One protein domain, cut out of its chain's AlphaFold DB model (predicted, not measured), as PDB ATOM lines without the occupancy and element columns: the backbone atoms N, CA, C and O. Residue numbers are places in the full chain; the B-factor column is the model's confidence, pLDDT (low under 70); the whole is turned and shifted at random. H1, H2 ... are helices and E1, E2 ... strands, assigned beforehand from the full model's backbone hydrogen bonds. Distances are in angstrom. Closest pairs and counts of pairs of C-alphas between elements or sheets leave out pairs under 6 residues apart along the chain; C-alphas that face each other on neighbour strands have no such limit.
ATOM      1  N   THR A  16      49.808   3.787  26.968       82.25
ATOM      2  CA  THR A  16      50.019   2.332  27.076       82.25
ATOM      3  C   THR A  16      49.763   1.628  25.746       82.25
ATOM      4  O   THR A  16      50.571   0.809  25.325       82.25
ATOM      5  N   TYR A  17      48.680   1.984  25.049       80.88
ATOM      6  CA  TYR A  17      48.350   1.364  23.767       80.88
ATOM      7  C   TYR A  17      49.447   1.602  22.716       80.88
ATOM      8  O   TYR A  17      49.999   0.652  22.168       80.88
ATOM      9  N   ILE A  18      49.824   2.867  22.521       81.88
ATOM     10  CA  ILE A  18      50.863   3.301  21.573       81.88
ATOM     11  C   ILE A  18      52.203   2.614  21.876       81.88
ATOM     12  O   ILE A  18      52.910   2.189  20.970       81.88
ATOM     13  N   LYS A  19      52.556   2.488  23.162       82.69
ATOM     14  CA  LYS A  19      53.837   1.905  23.589       82.69
ATOM     15  C   LYS A  19      53.928   0.396  23.376       82.69
ATOM     16  O   LYS A  19      55.023  -0.090  23.116       82.69
ATOM     17  N   PHE A  20      52.830  -0.338  23.550       81.31
ATOM     18  CA  PHE A  20      52.863  -1.805  23.591       81.31
ATOM     19  C   PHE A  20      52.212  -2.494  22.390       81.31
ATOM     20  O   PHE A  20      52.459  -3.681  22.193       81.31
ATOM     21  N   TYR A  21      51.390  -1.791  21.610       79.31
ATOM     22  CA  TYR A  21      50.601  -2.400  20.539       79.31
ATOM     23  C   TYR A  21      50.916  -1.791  19.176       79.31
ATOM     24  O   TYR A  21      51.564  -2.446  18.365       79.31
ATOM     25  N   ASP A  22      50.480  -0.560  18.918       80.94
ATOM     26  CA  ASP A  22      50.679   0.085  17.621       80.94
ATOM     27  C   ASP A  22      50.899   1.587  17.796       80.94
ATOM     28  O   ASP A  22      50.006   2.320  18.225       80.94
ATOM     29  N   ALA A  23      52.109   2.036  17.467       83.25
ATOM     30  CA  ALA A  23      52.496   3.436  17.566       83.25
ATOM     31  C   ALA A  23      52.028   4.289  16.373       83.25
ATOM     32  O   ALA A  23      52.169   5.508  16.415       83.25
ATOM     33  N   SER A  24      51.514   3.664  15.308       85.50
ATOM     34  CA  SER A  24      51.087   4.345  14.080       85.50
ATOM     35  C   SER A  24      49.629   4.803  14.100       85.50
ATOM     36  O   SER A  24      49.250   5.647  13.290       85.50
ATOM     37  N   ILE A  25      48.819   4.274  15.023       86.81
ATOM     38  CA  ILE A  25      47.399   4.613  15.128       86.81
ATOM     39  C   ILE A  25      47.233   6.008  15.734       86.81
ATOM     40  O   ILE A  25      47.719   6.292  16.834       86.81
ATOM     41  N   ASP A  26      46.482   6.855  15.028       87.06
ATOM     42  CA  ASP A  26      46.110   8.186  15.499       87.06
ATOM     43  C   ASP A  26      45.341   8.080  16.823       87.06
ATOM     44  O   ASP A  26      44.329   7.377  16.916       87.06
ATOM     45  N   THR A  27      45.860   8.723  17.868       87.56
ATOM     46  CA  THR A  27      45.360   8.577  19.238       87.56
ATOM     47  C   THR A  27      45.187   9.939  19.898       87.56
ATOM     48  O   THR A  27      46.170  10.595  20.247       87.56
ATOM     49  N   ASP A  28      43.938  10.299  20.171       87.25
ATOM     50  CA  ASP A  28      43.580  11.535  20.862       87.25
ATOM     51  C   ASP A  28      43.423  11.271  22.364       87.25
ATOM     52  O   ASP A  28      42.678  10.383  22.792       87.25
ATOM     53  N   PHE A  29      44.103  12.065  23.191       87.50
ATOM     54  CA  PHE A  29      44.030  11.979  24.651       87.50
ATOM     55  C   PHE A  29      43.031  12.999  25.197       87.50
ATOM     56  O   PHE A  29      43.374  14.153  25.462       87.50
ATOM     57  N   LEU A  30      41.795  12.553  25.419       85.12
ATOM     58  CA  LEU A  30      40.641  13.403  25.741       85.12
ATOM     59  C   LEU A  30      40.784  14.216  27.040       85.12
ATOM     60  O   LEU A  30      40.135  15.248  27.219       85.12
ATOM     61  N   HIS A  31      41.638  13.761  27.960       83.50
ATOM     62  CA  HIS A  31      41.925  14.446  29.224       83.50
ATOM     63  C   HIS A  31      43.392  14.888  29.330       83.50
ATOM     64  O   HIS A  31      43.885  15.134  30.431       83.50
ATOM     65  N   GLY A  32      44.091  15.003  28.199       82.31
ATOM     66  CA  GLY A  32      45.535  15.220  28.155       82.31
ATOM     67  C   GLY A  32      46.334  13.943  28.425       82.31
ATOM     68  O   GLY A  32      45.792  12.911  28.829       82.31
ATOM     69  N   SER A  33      47.640  14.012  28.191       82.94
ATOM     70  CA  SER A  33      48.562  12.888  28.329       82.94
ATOM     71  C   SER A  33      49.669  13.202  29.330       82.94
ATOM     72  O   SER A  33      49.993  14.349  29.631       82.94
ATOM     73  N   SER A  34      50.237  12.145  29.900       77.44
ATOM     74  CA  SER A  34      51.440  12.233  30.717       77.44
ATOM     75  C   SER A  34      52.650  12.391  29.797       77.44
ATOM     76  O   SER A  34      52.944  11.498  28.999       77.44
ATOM     77  N   GLY A  35      53.335  13.531  29.887       74.44
ATOM     78  CA  GLY A  35      54.448  13.890  29.010       74.44
ATOM     79  C   GLY A  35      55.072  15.239  29.370       74.44
ATOM     80  O   GLY A  35      54.824  15.773  30.451       74.44
ATOM     81  N   GLU A  36      55.903  15.766  28.466       57.41
ATOM     82  CA  GLU A  36      56.601  17.048  28.654       57.41
ATOM     83  C   GLU A  36      55.624  18.234  28.683       57.41
ATOM     84  O   GLU A  36      55.747  19.121  29.530       57.41
ATOM     85  N   ASP A  37      54.585  18.192  27.847       66.19
ATOM     86  CA  ASP A  37      53.490  19.154  27.878       66.19
ATOM     87  C   ASP A  37      52.505  18.773  28.996       66.19
ATOM     88  O   ASP A  37      51.734  17.823  28.872       66.19
ATOM     89  N   GLN A  38      52.526  19.498  30.122       69.75
ATOM     90  CA  GLN A  38      51.682  19.246  31.308       69.75
ATOM     91  C   GLN A  38      50.191  19.582  31.092       69.75
ATOM     92  O   GLN A  38      49.583  20.415  31.782       69.75
ATOM     93  N   ASN A  39      49.558  18.905  30.142       82.12
ATOM     94  CA  ASN A  39      48.225  19.235  29.661       82.12
ATOM     95  C   ASN A  39      47.098  18.427  30.356       82.12
ATOM     96  O   ASN A  39      45.923  18.694  30.138       82.12
ATOM     97  N   ILE A  40      47.434  17.532  31.294       84.38
ATOM     98  CA  ILE A  40      46.483  16.687  32.043       84.38
ATOM     99  C   ILE A  40      45.332  17.487  32.683       84.38
ATOM    100  O   ILE A  40      45.549  18.499  33.359       84.38
ATOM    101  N   VAL A  41      44.109  16.979  32.543       82.12
ATOM    102  CA  VAL A  41      42.868  17.520  33.112       82.12
ATOM    103  C   VAL A  41      42.381  16.616  34.248       82.12
ATOM    104  O   VAL A  41      42.044  15.463  34.014       82.12
ATOM    105  N   LEU A  42      42.301  17.150  35.473       82.50
ATOM    106  CA  LEU A  42      41.900  16.411  36.691       82.50
ATOM    107  C   LEU A  42      40.640  16.979  37.361       82.50
ATOM    108  O   LEU A  42      40.301  16.605  38.481       82.50
ATOM    109  N   GLY A  43      39.979  17.940  36.718       78.00
ATOM    110  CA  GLY A  43      38.833  18.635  37.291       78.00
ATOM    111  C   GLY A  43      37.589  17.762  37.503       78.00
ATOM    112  O   GLY A  43      37.502  16.614  37.067       78.00
ATOM    113  N   ILE A  44      36.577  18.353  38.134       80.38
ATOM    114  CA  ILE A  44      35.223  17.791  38.254       80.38
ATOM    115  C   ILE A  44      34.380  18.119  37.013       80.38
ATOM    116  O   ILE A  44      34.672  19.096  36.324       80.38
ATOM    117  N   SER A  45      33.334  17.341  36.712       73.31
ATOM    118  CA  SER A  45      32.518  17.553  35.499       73.31
ATOM    119  C   SER A  45      31.905  18.953  35.444       73.31
ATOM    120  O   SER A  45      32.187  19.712  34.522       73.31
ATOM    121  N   GLU A  46      31.141  19.327  36.474       74.31
ATOM    122  CA  GLU A  46      30.471  20.625  36.559       74.31
ATOM    123  C   GLU A  46      30.368  21.135  38.000       74.31
ATOM    124  O   GLU A  46      30.341  20.361  38.962       74.31
ATOM    125  N   LEU A  47      30.240  22.458  38.146       79.50
ATOM    126  CA  LEU A  47      29.896  23.080  39.423       79.50
ATOM    127  C   LEU A  47      28.398  22.946  39.702       79.50
ATOM    128  O   LEU A  47      27.555  23.565  39.039       79.50
ATOM    129  N   LYS A  48      28.088  22.193  40.756       77.88
ATOM    130  CA  LYS A  48      26.744  22.082  41.321       77.88
ATOM    131  C   LYS A  48      26.597  23.044  42.504       77.88
ATOM    132  O   LYS A  48      27.482  23.125  43.348       77.88
ATOM    133  N   GLY A  49      25.465  23.741  42.570       81.00
ATOM    134  CA  GLY A  49      25.129  24.659  43.662       81.00
ATOM    135  C   GLY A  49      25.565  26.111  43.436       81.00
ATOM    136  O   GLY A  49      26.623  26.398  42.872       81.00
ATOM    137  N   ASP A  50      24.732  27.035  43.911       79.25
ATOM    138  CA  ASP A  50      24.866  28.470  43.637       79.25
ATOM    139  C   ASP A  50      26.075  29.104  44.325       79.25
ATOM    140  O   ASP A  50      26.689  30.015  43.774       79.25
ATOM    141  N   LEU A  51      26.479  28.581  45.488       77.31
ATOM    142  CA  LEU A  51      27.646  29.063  46.229       77.31
ATOM    143  C   LEU A  51      28.955  28.855  45.452       77.31
ATOM    144  O   LEU A  51      29.797  29.744  45.382       77.31
ATOM    145  N   LEU A  52      29.141  27.685  44.839       78.25
ATOM    146  CA  LEU A  52      30.361  27.406  44.075       78.25
ATOM    147  C   LEU A  52      30.414  28.222  42.777       78.25
ATOM    148  O   LEU A  52      31.490  28.642  42.345       78.25
ATOM    149  N   ARG A  53      29.247  28.486  42.177       82.06
ATOM    150  CA  ARG A  53      29.112  29.361  41.005       82.06
ATOM    151  C   ARG A  53      29.388  30.821  41.360       82.06
ATOM    152  O   ARG A  53      30.125  31.483  40.632       82.06
ATOM    153  N   SER A  54      28.869  31.310  42.489       81.44
ATOM    154  CA  SER A  54      29.098  32.687  42.948       81.44
ATOM    155  C   SER A  54      30.566  32.945  43.300       81.44
ATOM    156  O   SER A  54      31.088  34.015  42.991       81.44
ATOM    157  N   LEU A  55      31.266  31.935  43.828       86.00
ATOM    158  CA  LEU A  55      32.714  31.964  44.061       86.00
ATOM    159  C   LEU A  55      33.559  31.829  42.782       86.00
ATOM    160  O   LEU A  55      34.784  31.869  42.858       86.00
ATOM    161  N   LYS A  56      32.934  31.663  41.606       84.50
ATOM    162  CA  LYS A  56      33.606  31.444  40.316       84.50
ATOM    163  C   LYS A  56      34.649  30.324  40.375       84.50
ATOM    164  O   LYS A  56      35.698  30.410  39.739       84.50
ATOM    165  N   ALA A  57      34.339  29.237  41.080       83.94
ATOM    166  CA  ALA A  57      35.228  28.089  41.275       83.94
ATOM    167  C   ALA A  57      35.454  27.249  39.991       83.94
ATOM    168  O   ALA A  57      35.778  26.064  40.049       83.94
ATOM    169  N   TYR A  58      35.264  27.839  38.806       83.81
ATOM    170  CA  TYR A  58      35.283  27.155  37.517       83.81
ATOM    171  C   TYR A  58      36.647  26.545  37.201       83.81
ATOM    172  O   TYR A  58      36.683  25.530  36.516       83.81
ATOM    173  N   GLY A  59      37.742  27.069  37.767       82.62
ATOM    174  CA  GLY A  59      39.092  26.506  37.626       82.62
ATOM    175  C   GLY A  59      39.229  25.040  38.064       82.62
ATOM    176  O   GLY A  59      40.124  24.335  37.599       82.62
ATOM    177  N   PHE A  60      38.309  24.546  38.899       84.69
ATOM    178  CA  PHE A  60      38.263  23.142  39.310       84.69
ATOM    179  C   PHE A  60      37.485  22.243  38.342       84.69
ATOM    180  O   PHE A  60      37.487  21.030  38.520       84.69
ATOM    181  N   THR A  61      36.817  22.799  37.330       86.19
ATOM    182  CA  THR A  61      36.055  22.010  36.353       86.19
ATOM    183  C   THR A  61      36.948  21.476  35.239       86.19
ATOM    184  O   THR A  61      37.875  22.159  34.795       86.19
ATOM    185  N   LYS A  62      36.637  20.278  34.729       82.44
ATOM    186  CA  LYS A  62      37.307  19.712  33.549       82.44
ATOM    187  C   LYS A  62      37.177  20.653  32.356       82.44
ATOM    188  O   LYS A  62      38.153  20.863  31.649       82.44
ATOM    189  N   TYR A  63      35.998  21.247  32.160       82.62
ATOM    190  CA  TYR A  63      35.734  22.156  31.046       82.62
ATOM    191  C   TYR A  63      36.671  23.370  31.047       82.62
ATOM    192  O   TYR A  63      37.356  23.623  30.059       82.62
ATOM    193  N   HIS A  64      36.777  24.078  32.174       85.62
ATOM    194  CA  HIS A  64      37.692  25.214  32.282       85.62
ATOM    195  C   HIS A  64      39.150  24.790  32.085       85.62
ATOM    196  O   HIS A  64      39.901  25.473  31.396       85.62
ATOM    197  N   GLN A  65      39.569  23.679  32.698       84.81
ATOM    198  CA  GLN A  65      40.938  23.184  32.558       84.81
ATOM    199  C   GLN A  65      41.273  22.841  31.106       84.81
ATOM    200  O   GLN A  65      42.371  23.168  30.669       84.81
ATOM    201  N   LYS A  66      40.327  22.260  30.355       83.06
ATOM    202  CA  LYS A  66      40.503  21.960  28.929       83.06
ATOM    203  C   LYS A  66      40.749  23.207  28.099       83.06
ATOM    204  O   LYS A  66      41.757  23.296  27.405       83.06
ATOM    205  N   LEU A  67      39.875  24.202  28.255       82.56
ATOM    206  CA  LEU A  67      40.020  25.486  27.572       82.56
ATOM    207  C   LEU A  67      41.325  26.192  27.949       82.56
ATOM    208  O   LEU A  67      42.024  26.702  27.083       82.56
ATOM    209  N   PHE A  68      41.672  26.205  29.237       83.88
ATOM    210  CA  PHE A  68      42.868  26.891  29.725       83.88
ATOM    211  C   PHE A  68      44.167  26.233  29.245       83.88
ATOM    212  O   PHE A  68      45.132  26.925  28.936       83.88
ATOM    213  N   LYS A  69      44.197  24.898  29.187       81.50
ATOM    214  CA  LYS A  69      45.377  24.125  28.777       81.50
ATOM    215  C   LYS A  69      45.450  23.874  27.274       81.50
ATOM    216  O   LYS A  69      46.398  23.233  26.833       81.50
ATOM    217  N   ASN A  70      44.465  24.348  26.506       74.69
ATOM    218  CA  ASN A  70      44.286  24.002  25.096       74.69
ATOM    219  C   ASN A  70      44.347  22.483  24.858       74.69
ATOM    220  O   ASN A  70      44.878  22.037  23.843       74.69
ATOM    221  N   THR A  71      43.850  21.679  25.806       68.56
ATOM    222  CA  THR A  71      43.703  20.245  25.553       68.56
ATOM    223  C   THR A  71      42.514  19.989  24.667       68.56
ATOM    224  O   THR A  71      41.546  20.749  24.686       68.56
ATOM    225  N   ASP A  72      42.631  18.913  23.893       63.00
ATOM    226  CA  ASP A  72      41.734  18.589  22.801       63.00
ATOM    227  C   ASP A  72      40.274  18.559  23.266       63.00
ATOM    228  O   ASP A  72      39.793  17.637  23.931       63.00
ATOM    229  N   TYR A  73      39.591  19.667  22.995       64.00
ATOM    230  CA  TYR A  73      38.170  19.853  23.255       64.00
ATOM    231  C   TYR A  73      37.342  19.398  22.053       64.00
ATOM    232  O   TYR A  73      36.114  19.440  22.117       64.00
ATOM    233  N   GLN A  74      38.007  18.999  20.965       70.19
ATOM    234  CA  GLN A  74      37.389  18.457  19.773       70.19
ATOM    235  C   GLN A  74      37.239  16.945  19.951       70.19
ATOM    236  O   GLN A  74      38.137  16.249  20.414       70.19
TER     237      GLN A  74
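AT A GLANCE: This is residues 16 to 74 of the 198 residues of an uncharacterized protein of Acinetobacter baumannii (UniProt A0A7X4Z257). This is a loose, drawn-out chain, with short helix H1 at one far end, short helix H2 at the other, and the longest helix, H4, near the middle. From E1 the long unnamed stretch of residues 30 to 49 loops through the middle and on to H2, and H3 and H4 bring the backbone back toward the middle. Residues 19 to 24 and 48 to 55 stick out. The printed part has 59 residues, in the order H1, E1, H2, H3, H4, mostly helix by its named elements, though these hold just 26 residues, under half. It is loose, with a radius of gyration of the C-alphas of 14.8 A, a rod of 47 by 19 by 17 A.

IN THESE COORDINATES: H1, residues 16 to 20, begins at C-alpha 16 (50.019, 2.332, 27.076). E1, residues 26 to 29, is 10.1 A long. H2 is residues 50 to 54 and H3 residues 57 to 60. H4, residues 62 to 69, is 10.4 A long and ends at C-alpha 69 (45.377, 24.125, 28.777).

HOW THE PARTS SIT: The closest C-alphas of H1 and E1, Ile 18 and Thr 27, are 8.0 A apart. E1 pairs with no named strand. E1 and H2 are apart. H2 and H3 meet only through their link. H3 and H4 are close but not clearly touching; their closest C-alphas, Tyr 58 and His 64, are 6.1 A apart. In H1, H2 and H4 every O i to N i+4 pair is within hydrogen-bond range; H3 is too short for such a pair.

THE WHOLE: The C-alphas farthest apart, Tyr 21 and Ser 54, are 46.9 A apart. The printed part has no cut. The link from E1 to H2 is long, with 20 residues. Residues 36 to 38 and 71 to 73 have pLDDT under 70.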